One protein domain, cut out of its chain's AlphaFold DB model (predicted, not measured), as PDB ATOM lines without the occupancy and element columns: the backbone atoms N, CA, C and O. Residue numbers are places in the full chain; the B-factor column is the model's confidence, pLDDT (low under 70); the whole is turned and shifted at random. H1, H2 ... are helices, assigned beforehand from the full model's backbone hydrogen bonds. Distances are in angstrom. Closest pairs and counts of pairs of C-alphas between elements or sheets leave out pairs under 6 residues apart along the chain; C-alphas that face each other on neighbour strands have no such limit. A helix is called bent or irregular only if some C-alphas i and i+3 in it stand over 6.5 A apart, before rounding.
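AT A GLANCE: This is residues 2 to 9 and 39 to 85 of the 85 residues of an uncharacterized protein of Lasius niger (UniProt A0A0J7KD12). One long helix, H2, makes the longest axis; near its far end it kinks, and the chain then folds back through the small helix H3, so that H4 returns beside H2 in a long, narrow U. The short helix H1 packs on one side of H2 at residues 49 to 56, while residues 58 to 63 of H2 stick out at the turn of the U. The printed part has 55 residues with four named helices, in the order H1, H2, H3, H4, and no named strand; its class is all helix. It is compact, with a radius of gyration of the C-alphas of 11.5 A, and elongated, with spans of 34 by 18 by 15 A.

IN THESE COORDINATES: H2, residues 39 to 65, is the longest helix with 27 residues; it begins at C-alpha 39 (74.851, 18.677, 129.863) and measures 31.0 A from first to last C-alpha. It is irregular: C-alphas 59 and 62 are 9.6 A apart, against about 5 A in a regular helix, and there is a kink of 88 degrees near residue 59. H1, residues 2 to 9, measures 10.8 A and begins at C-alpha 2 (51.163, 13.698, 114.881). H3, residues 68 to 71, measures 5.0 A. H4, residues 74 to 83, measures 14.4 A and ends at C-alpha 83 (67.217, 13.038, 135.227).

HOW THE PARTS SIT: H2 touches H1 with residues 49 to 56 alone, and their closest C-alphas, those of Phe 49 and Gln 8, are 6.3 A apart. The two run opposite ways at a steep tilt of 35.5 degrees, only just past shallow. H2 and H4 are close but not clearly touching, with Leu 42 and Tyr 82 as the closest C-alphas at 7.4 A. They run opposite ways at a shallow tilt of 12 degrees. H3 is close to H2 but not clearly touching it; the closest C-alphas, those of Thr 71 and Ser 65, are 7.0 A apart. H3 is also close to H1 but not clearly touching it, with Tyr 69 and Ile 5 as the closest C-alphas at 7.0 A. H3 and H4 are likewise close but not clearly touching, the closest C-alphas being those of Tyr 69 and Val 75 at 7.9 A. H1 and H4 are near each other, with 5 pairs of C-alphas within 10 A. In H1 and H4 every O i to N i+4 pair is within hydrogen-bond range, in H2 21 of 23 are, and H3 is too short for such a pair.

THE WHOLE: The two C-alphas farthest apart, those of Leu 39 and Glu 62, are 34.4 A apart. Residues 10 to 38 are not printed, and the gap across this cut, from C-alpha 9 to C-alpha 39, is 19.7 A. The links from H2 to H3 and from H3 to H4 are tight. The mean pLDDT of the printed part is 94.6, and no printed residue is under 70.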
ATOM      1  N   ASP A   2      50.356  14.925 115.021       94.12
ATOM      2  CA  ASP A   2      51.163  13.698 114.881       94.12
ATOM      3  C   ASP A   2      52.652  13.969 114.659       94.12
ATOM      4  O   ASP A   2      53.498  13.345 115.281       94.12
ATOM      5  N   GLN A   3      52.988  14.974 113.845       96.06
ATOM      6  CA  GLN A   3      54.380  15.394 113.650       96.06
ATOM      7  C   GLN A   3      55.050  15.903 114.936       96.06
ATOM      8  O   GLN A   3      56.240  15.677 115.130       96.06
ATOM      9  N   LEU A   4      54.308  16.591 115.812       96.19
ATOM     10  CA  LEU A   4      54.837  17.028 117.107       96.19
ATOM     11  C   LEU A   4      55.014  15.828 118.038       96.19
ATOM     12  O   LEU A   4      56.060  15.722 118.656       96.19
ATOM     13  N   ILE A   5      54.062  14.892 118.073       96.75
ATOM     14  CA  ILE A   5      54.189  13.647 118.852       96.75
ATOM     15  C   ILE A   5      55.391  12.820 118.372       96.75
ATOM     16  O   ILE A   5      56.222  12.407 119.176       96.75
ATOM     17  N   ALA A   6      55.558  12.650 117.059       97.25
ATOM     18  CA  ALA A   6      56.720  11.977 116.482       97.25
ATOM     19  C   ALA A   6      58.038  12.675 116.862       97.25
ATOM     20  O   ALA A   6      59.016  12.008 117.202       97.25
ATOM     21  N   ALA A   7      58.055  14.014 116.868       97.81
ATOM     22  CA  ALA A   7      59.213  14.782 117.314       97.81
ATOM     23  C   ALA A   7      59.539  14.543 118.799       97.81
ATOM     24  O   ALA A   7      60.718  14.474 119.145       97.81
ATOM     25  N   GLN A   8      58.536  14.334 119.659       98.06
ATOM     26  CA  GLN A   8      58.778  13.987 121.061       98.06
ATOM     27  C   GLN A   8      59.457  12.622 121.217       98.06
ATOM     28  O   GLN A   8      60.403  12.488 121.997       98.06
ATOM     29  N   HIS A   9      59.046  11.614 120.441       97.81
ATOM     30  CA  HIS A   9      59.722  10.311 120.438       97.81
ATOM     31  C   HIS A   9      61.169  10.410 119.927       97.81
ATOM     32  O   HIS A   9      62.071   9.781 120.487       97.81
ATOM     33  N   LEU A  39      75.890  18.079 129.017       94.56
ATOM     34  CA  LEU A  39      74.851  18.677 129.863       94.56
ATOM     35  C   LEU A  39      74.132  19.834 129.159       94.56
ATOM     36  O   LEU A  39      72.906  19.865 129.133       94.56
ATOM     37  N   ALA A  40      74.866  20.742 128.510       96.19
ATOM     38  CA  ALA A  40      74.263  21.826 127.731       96.19
ATOM     39  C   ALA A  40      73.402  21.286 126.573       96.19
ATOM     40  O   ALA A  40      72.315  21.792 126.292       96.19
ATOM     41  N   ASN A  41      73.863  20.219 125.913       95.69
ATOM     42  CA  ASN A  41      73.123  19.562 124.839       95.69
ATOM     43  C   ASN A  41      71.869  18.837 125.358       95.69
ATOM     44  O   ASN A  41      70.865  18.764 124.649       95.69
ATOM     45  N   LEU A  42      71.921  18.257 126.559       96.69
ATOM     46  CA  LEU A  42      70.774  17.647 127.233       96.69
ATOM     47  C   LEU A  42      69.738  18.706 127.604       96.69
ATOM     48  O   LEU A  42      68.600  18.590 127.156       96.69
ATOM     49  N   ALA A  43      70.154  19.771 128.292       96.94
ATOM     50  CA  ALA A  43      69.286  20.883 128.669       96.94
ATOM     51  C   ALA A  43      68.568  21.484 127.450       96.94
ATOM     52  O   ALA A  43      67.350  21.608 127.452       96.94
ATOM     53  N   GLY A  44      69.286  21.745 126.350       98.06
ATOM     54  CA  GLY A  44      68.667  22.276 125.131       98.06
ATOM     55  C   GLY A  44      67.640  21.335 124.482       98.06
ATOM     56  O   GLY A  44      66.661  21.796 123.895       98.06
ATOM     57  N   LYS A  45      67.828  20.010 124.580       97.88
ATOM     58  CA  LYS A  45      66.823  19.044 124.103       97.88
ATOM     59  C   LYS A  45      65.612  18.984 125.023       97.88
ATOM     60  O   LYS A  45      64.505  18.869 124.508       97.88
ATOM     61  N   TRP A  46      65.833  19.062 126.332       98.00
ATOM     62  CA  TRP A  46      64.768  19.079 127.327       98.00
ATOM     63  C   TRP A  46      63.887  20.321 127.179       98.00
ATOM     64  O   TRP A  46      62.688  20.182 126.974       98.00
ATOM     65  N   THR A  47      64.477  21.516 127.091       98.31
ATOM     66  CA  THR A  47      63.722  22.754 126.831       98.31
ATOM     67  C   THR A  47      62.880  22.648 125.558       98.31
ATOM     68  O   THR A  47      61.699  22.978 125.557       98.31
ATOM     69  N   LYS A  48      63.447  22.115 124.467       98.38
ATOM     70  CA  LYS A  48      62.691  21.912 123.224       98.38
ATOM     71  C   LYS A  48      61.542  20.906 123.385       98.38
ATOM     72  O   LYS A  48      60.506  21.071 122.742       98.38
ATOM     73  N   PHE A  49      61.736  19.853 124.178       98.25
ATOM     74  CA  PHE A  49      60.702  18.864 124.485       98.25
ATOM     75  C   PHE A  49      59.527  19.528 125.217       98.25
ATOM     76  O   PHE A  49      58.387  19.405 124.759       98.25
ATOM     77  N   GLU A  50      59.818  20.296 126.273       97.81
ATOM     78  CA  GLU A  50      58.835  21.053 127.062       97.81
ATOM     79  C   GLU A  50      58.056  22.045 126.187       97.81
ATOM     80  O   GLU A  50      56.832  21.974 126.117       97.81
ATOM     81  N   GLU A  51      58.743  22.878 125.398       98.06
ATOM     82  CA  GLU A  51      58.100  23.842 124.491       98.06
ATOM     83  C   GLU A  51      57.147  23.170 123.484       98.06
ATOM     84  O   GLU A  51      56.074  23.687 123.148       98.06
ATOM     85  N   GLN A  52      57.539  22.009 122.953       97.19
ATOM     86  CA  GLN A  52      56.699  21.249 122.031       97.19
ATOM     87  C   GLN A  52      55.518  20.583 122.745       97.19
ATOM     88  O   GLN A  52      54.451  20.451 122.136       97.19
ATOM     89  N   HIS A  53      55.689  20.178 124.005       96.25
ATOM     90  CA  HIS A  53      54.631  19.602 124.827       96.25
ATOM     91  C   HIS A  53      53.587  20.660 125.197       96.25
ATOM     92  O   HIS A  53      52.398  20.453 124.949       96.25
ATOM     93  N   ASP A  54      54.020  21.841 125.629       96.00
ATOM     94  CA  ASP A  54      53.137  22.981 125.884       96.00
ATOM     95  C   ASP A  54      52.345  23.367 124.634       96.00
ATOM     96  O   ASP A  54      51.141  23.626 124.678       96.00
ATOM     97  N   ARG A  55      52.994  23.336 123.462       96.12
ATOM     98  CA  ARG A  55      52.310  23.564 122.184       96.12
ATOM     99  C   ARG A  55      51.273  22.485 121.873       96.12
ATOM    100  O   ARG A  55      50.268  22.808 121.235       96.12
ATOM    101  N   LEU A  56      51.511  21.228 122.257       95.56
ATOM    102  CA  LEU A  56      50.538  20.148 122.091       95.56
ATOM    103  C   LEU A  56      49.294  20.407 122.948       95.56
ATOM    104  O   LEU A  56      48.184  20.399 122.410       95.56
ATOM    105  N   LEU A  57      49.496  20.740 124.226       93.25
ATOM    106  CA  LEU A  57      48.430  21.089 125.164       93.25
ATOM    107  C   LEU A  57      47.615  22.292 124.676       93.25
ATOM    108  O   LEU A  57      46.394  22.210 124.555       93.25
ATOM    109  N   LEU A  58      48.291  23.388 124.318       95.12
ATOM    110  CA  LEU A  58      47.642  24.648 123.956       95.12
ATOM    111  C   LEU A  58      46.869  24.572 122.632       95.12
ATOM    112  O   LEU A  58      45.823  25.202 122.497       95.12
ATOM    113  N   LYS A  59      47.393  23.857 121.626       94.44
ATOM    114  CA  LYS A  59      46.813  23.869 120.268       94.44
ATOM    115  C   LYS A  59      45.822  22.747 119.989       94.44
ATOM    116  O   LYS A  59      45.032  22.903 119.060       94.44
ATOM    117  N   TYR A  60      45.896  21.628 120.707       92.31
ATOM    118  CA  TYR A  60      45.130  20.427 120.356       92.31
ATOM    119  C   TYR A  60      44.217  19.908 121.476       92.31
ATOM    120  O   TYR A  60      43.322  19.124 121.167       92.31
ATOM    121  N   GLY A  61      44.371  20.366 122.727       88.12
ATOM    122  CA  GLY A  61      43.393  20.156 123.805       88.12
ATOM    123  C   GLY A  61      42.911  18.704 123.948       88.12
ATOM    124  O   GLY A  61      43.717  17.796 124.144       88.12
ATOM    125  N   GLU A  62      41.598  18.480 123.813       88.94
ATOM    126  CA  GLU A  62      40.966  17.151 123.921       88.94
ATOM    127  C   GLU A  62      41.453  16.139 122.876       88.94
ATOM    128  O   GLU A  62      41.604  14.958 123.178       88.94
ATOM    129  N   ALA A  63      41.747  16.577 121.647       88.94
ATOM    130  CA  ALA A  63      42.271  15.666 120.632       88.94
ATOM    131  C   ALA A  63      43.630  15.098 121.067       88.94
ATOM    132  O   ALA A  63      43.924  13.930 120.822       88.94
ATOM    133  N   PHE A  64      44.437  15.911 121.755       91.25
ATOM    134  CA  PHE A  64      45.710  15.488 122.324       91.25
ATOM    135  C   PHE A  64      45.556  14.615 123.572       91.25
ATOM    136  O   PHE A  64      46.290  13.634 123.700       91.25
ATOM    137  N   SER A  65      44.597  14.907 124.455       88.81
ATOM    138  CA  SER A  65      44.426  14.142 125.698       88.81
ATOM    139  C   SER A  65      44.105  12.662 125.460       88.81
ATOM    140  O   SER A  65      44.518  11.821 126.256       88.81
ATOM    141  N   ALA A  66      43.440  12.350 124.343       91.81
ATOM    142  CA  ALA A  66      43.100  10.991 123.924       91.81
ATOM    143  C   ALA A  66      44.254  10.221 123.247       91.81
ATOM    144  O   ALA A  66      44.086   9.053 122.900       91.81
ATOM    145  N   THR A  67      45.410  10.849 123.010       93.81
ATOM    146  CA  THR A  67      46.539  10.164 122.362       93.81
ATOM    147  C   THR A  67      47.295   9.250 123.304       93.81
ATOM    148  O   THR A  67      47.443   9.563 124.485       93.81
ATOM    149  N   GLU A  68      47.880   8.187 122.741       93.31
ATOM    150  CA  GLU A  68      48.756   7.271 123.476       93.31
ATOM    151  C   GLU A  68      49.860   8.026 124.220       93.31
ATOM    152  O   GLU A  68      50.051   7.784 125.404       93.31
ATOM    153  N   TYR A  69      50.487   9.012 123.566       93.69
ATOM    154  CA  TYR A  69      51.482   9.905 124.164       93.69
ATOM    155  C   TYR A  69      51.056  10.446 125.539       93.69
ATOM    156  O   TYR A  69      51.845  10.458 126.483       93.69
ATOM    157  N   ASN A  70      49.817  10.929 125.643       92.38
ATOM    158  CA  ASN A  70      49.308  11.529 126.868       92.38
ATOM    159  C   ASN A  70      48.826  10.454 127.850       92.38
ATOM    160  O   ASN A  70      49.161  10.496 129.029       92.38
ATOM    161  N   THR A  71      48.078   9.459 127.369       94.06
ATOM    162  CA  THR A  71      47.517   8.403 128.227       94.06
ATOM    163  C   THR A  71      48.574   7.466 128.810       94.06
ATOM    164  O   THR A  71      48.335   6.860 129.849       94.06
ATOM    165  N   SER A  72      49.732   7.335 128.158       94.56
ATOM    166  CA  SER A  72      50.856   6.524 128.630       94.56
ATOM    167  C   SER A  72      51.801   7.284 129.561       94.56
ATOM    168  O   SER A  72      52.858   6.752 129.890       94.56
ATOM    169  N   ASP A  73      51.491   8.538 129.903       93.06
ATOM    170  CA  ASP A  73      52.366   9.419 130.679       93.06
ATOM    171  C   ASP A  73      53.794   9.510 130.094       93.06
ATOM    172  O   ASP A  73      54.820   9.332 130.761       93.06
ATOM    173  N   PHE A  74      53.870   9.730 128.774       96.00
ATOM    174  CA  PHE A  74      55.149   9.730 128.068       96.00
ATOM    175  C   PHE A  74      56.091  10.828 128.579       96.00
ATOM    176  O   PHE A  74      57.298  10.609 128.631       96.00
ATOM    177  N   VAL A  75      55.559  11.978 129.002       95.94
ATOM    178  CA  VAL A  75      56.354  13.083 129.565       95.94
ATOM    179  C   VAL A  75      57.170  12.619 130.768       95.94
ATOM    180  O   VAL A  75      58.391  12.769 130.741       95.94
ATOM    181  N   SER A  76      56.541  11.969 131.750       96.12
ATOM    182  CA  SER A  76      57.238  11.437 132.928       96.12
ATOM    183  C   SER A  76      58.294  10.396 132.554       96.12
ATOM    184  O   SER A  76      59.368  10.339 133.152       96.12
ATOM    185  N   THR A  77      58.036   9.589 131.519       96.62
ATOM    186  CA  THR A  77      59.033   8.638 131.000       96.62
ATOM    187  C   THR A  77      60.279   9.359 130.483       96.62
ATOM    188  O   THR A  77      61.399   8.969 130.815       96.62
ATOM    189  N   VAL A  78      60.113  10.422 129.688       96.94
ATOM    190  CA  VAL A  78      61.255  11.185 129.158       96.94
ATOM    191  C   VAL A  78      61.966  11.963 130.264       96.94
ATOM    192  O   VAL A  78      63.198  11.997 130.271       96.94
ATOM    193  N   GLU A  79      61.221  12.529 131.216       96.50
ATOM    194  CA  GLU A  79      61.772  13.220 132.386       96.50
ATOM    195  C   GLU A  79      62.689  12.295 133.194       96.50
ATOM    196  O   GLU A  79      63.835  12.644 133.477       96.50
ATOM    197  N   MET A  80      62.243  11.067 133.481       96.25
ATOM    198  CA  MET A  80      63.064  10.077 134.178       96.25
ATOM    199  C   MET A  80      64.377   9.785 133.444       96.25
ATOM    200  O   MET A  80      65.416   9.641 134.082       96.25
ATOM    201  N   VAL A  81      64.365   9.720 132.110       95.25
ATOM    202  CA  VAL A  81      65.586   9.499 131.316       95.25
ATOM    203  C   VAL A  81      66.500  10.727 131.326       95.25
ATOM    204  O   VAL A  81      67.722  10.579 131.372       95.25
ATOM    205  N   TYR A  82      65.932  11.932 131.302       94.38
ATOM    206  CA  TYR A  82      66.688  13.180 131.405       94.38
ATOM    207  C   TYR A  82      67.376  13.323 132.772       94.38
ATOM    208  O   TYR A  82      68.553  13.673 132.833       94.38
ATOM    209  N   LEU A  83      66.689  12.966 133.860       92.38
ATOM    210  CA  LEU A  83      67.217  13.038 135.227       92.38
ATOM    211  C   LEU A  83      68.291  11.983 135.548       92.38
ATOM    212  O   LEU A  83      68.983  12.108 136.553       92.38
ATOM    213  N   GLN A  84      68.464  10.959 134.706       86.12
ATOM    214  CA  GLN A  84      69.503   9.923 134.850       86.12
ATOM    215  C   GLN A  84      70.902  10.348 134.352       86.12
ATOM    216  O   GLN A  84      71.772   9.480 134.177       86.12
ATOM    217  N   GLN A  85      71.097  11.636 134.052       70.75
ATOM    218  CA  GLN A  85      72.368  12.215 133.598       70.75
ATOM    219  C   GLN A  85      73.458  12.237 134.675       70.75
ATOM    220  O   GLN A  85      73.131  12.417 135.868       70.75
TER     221      GLN A  85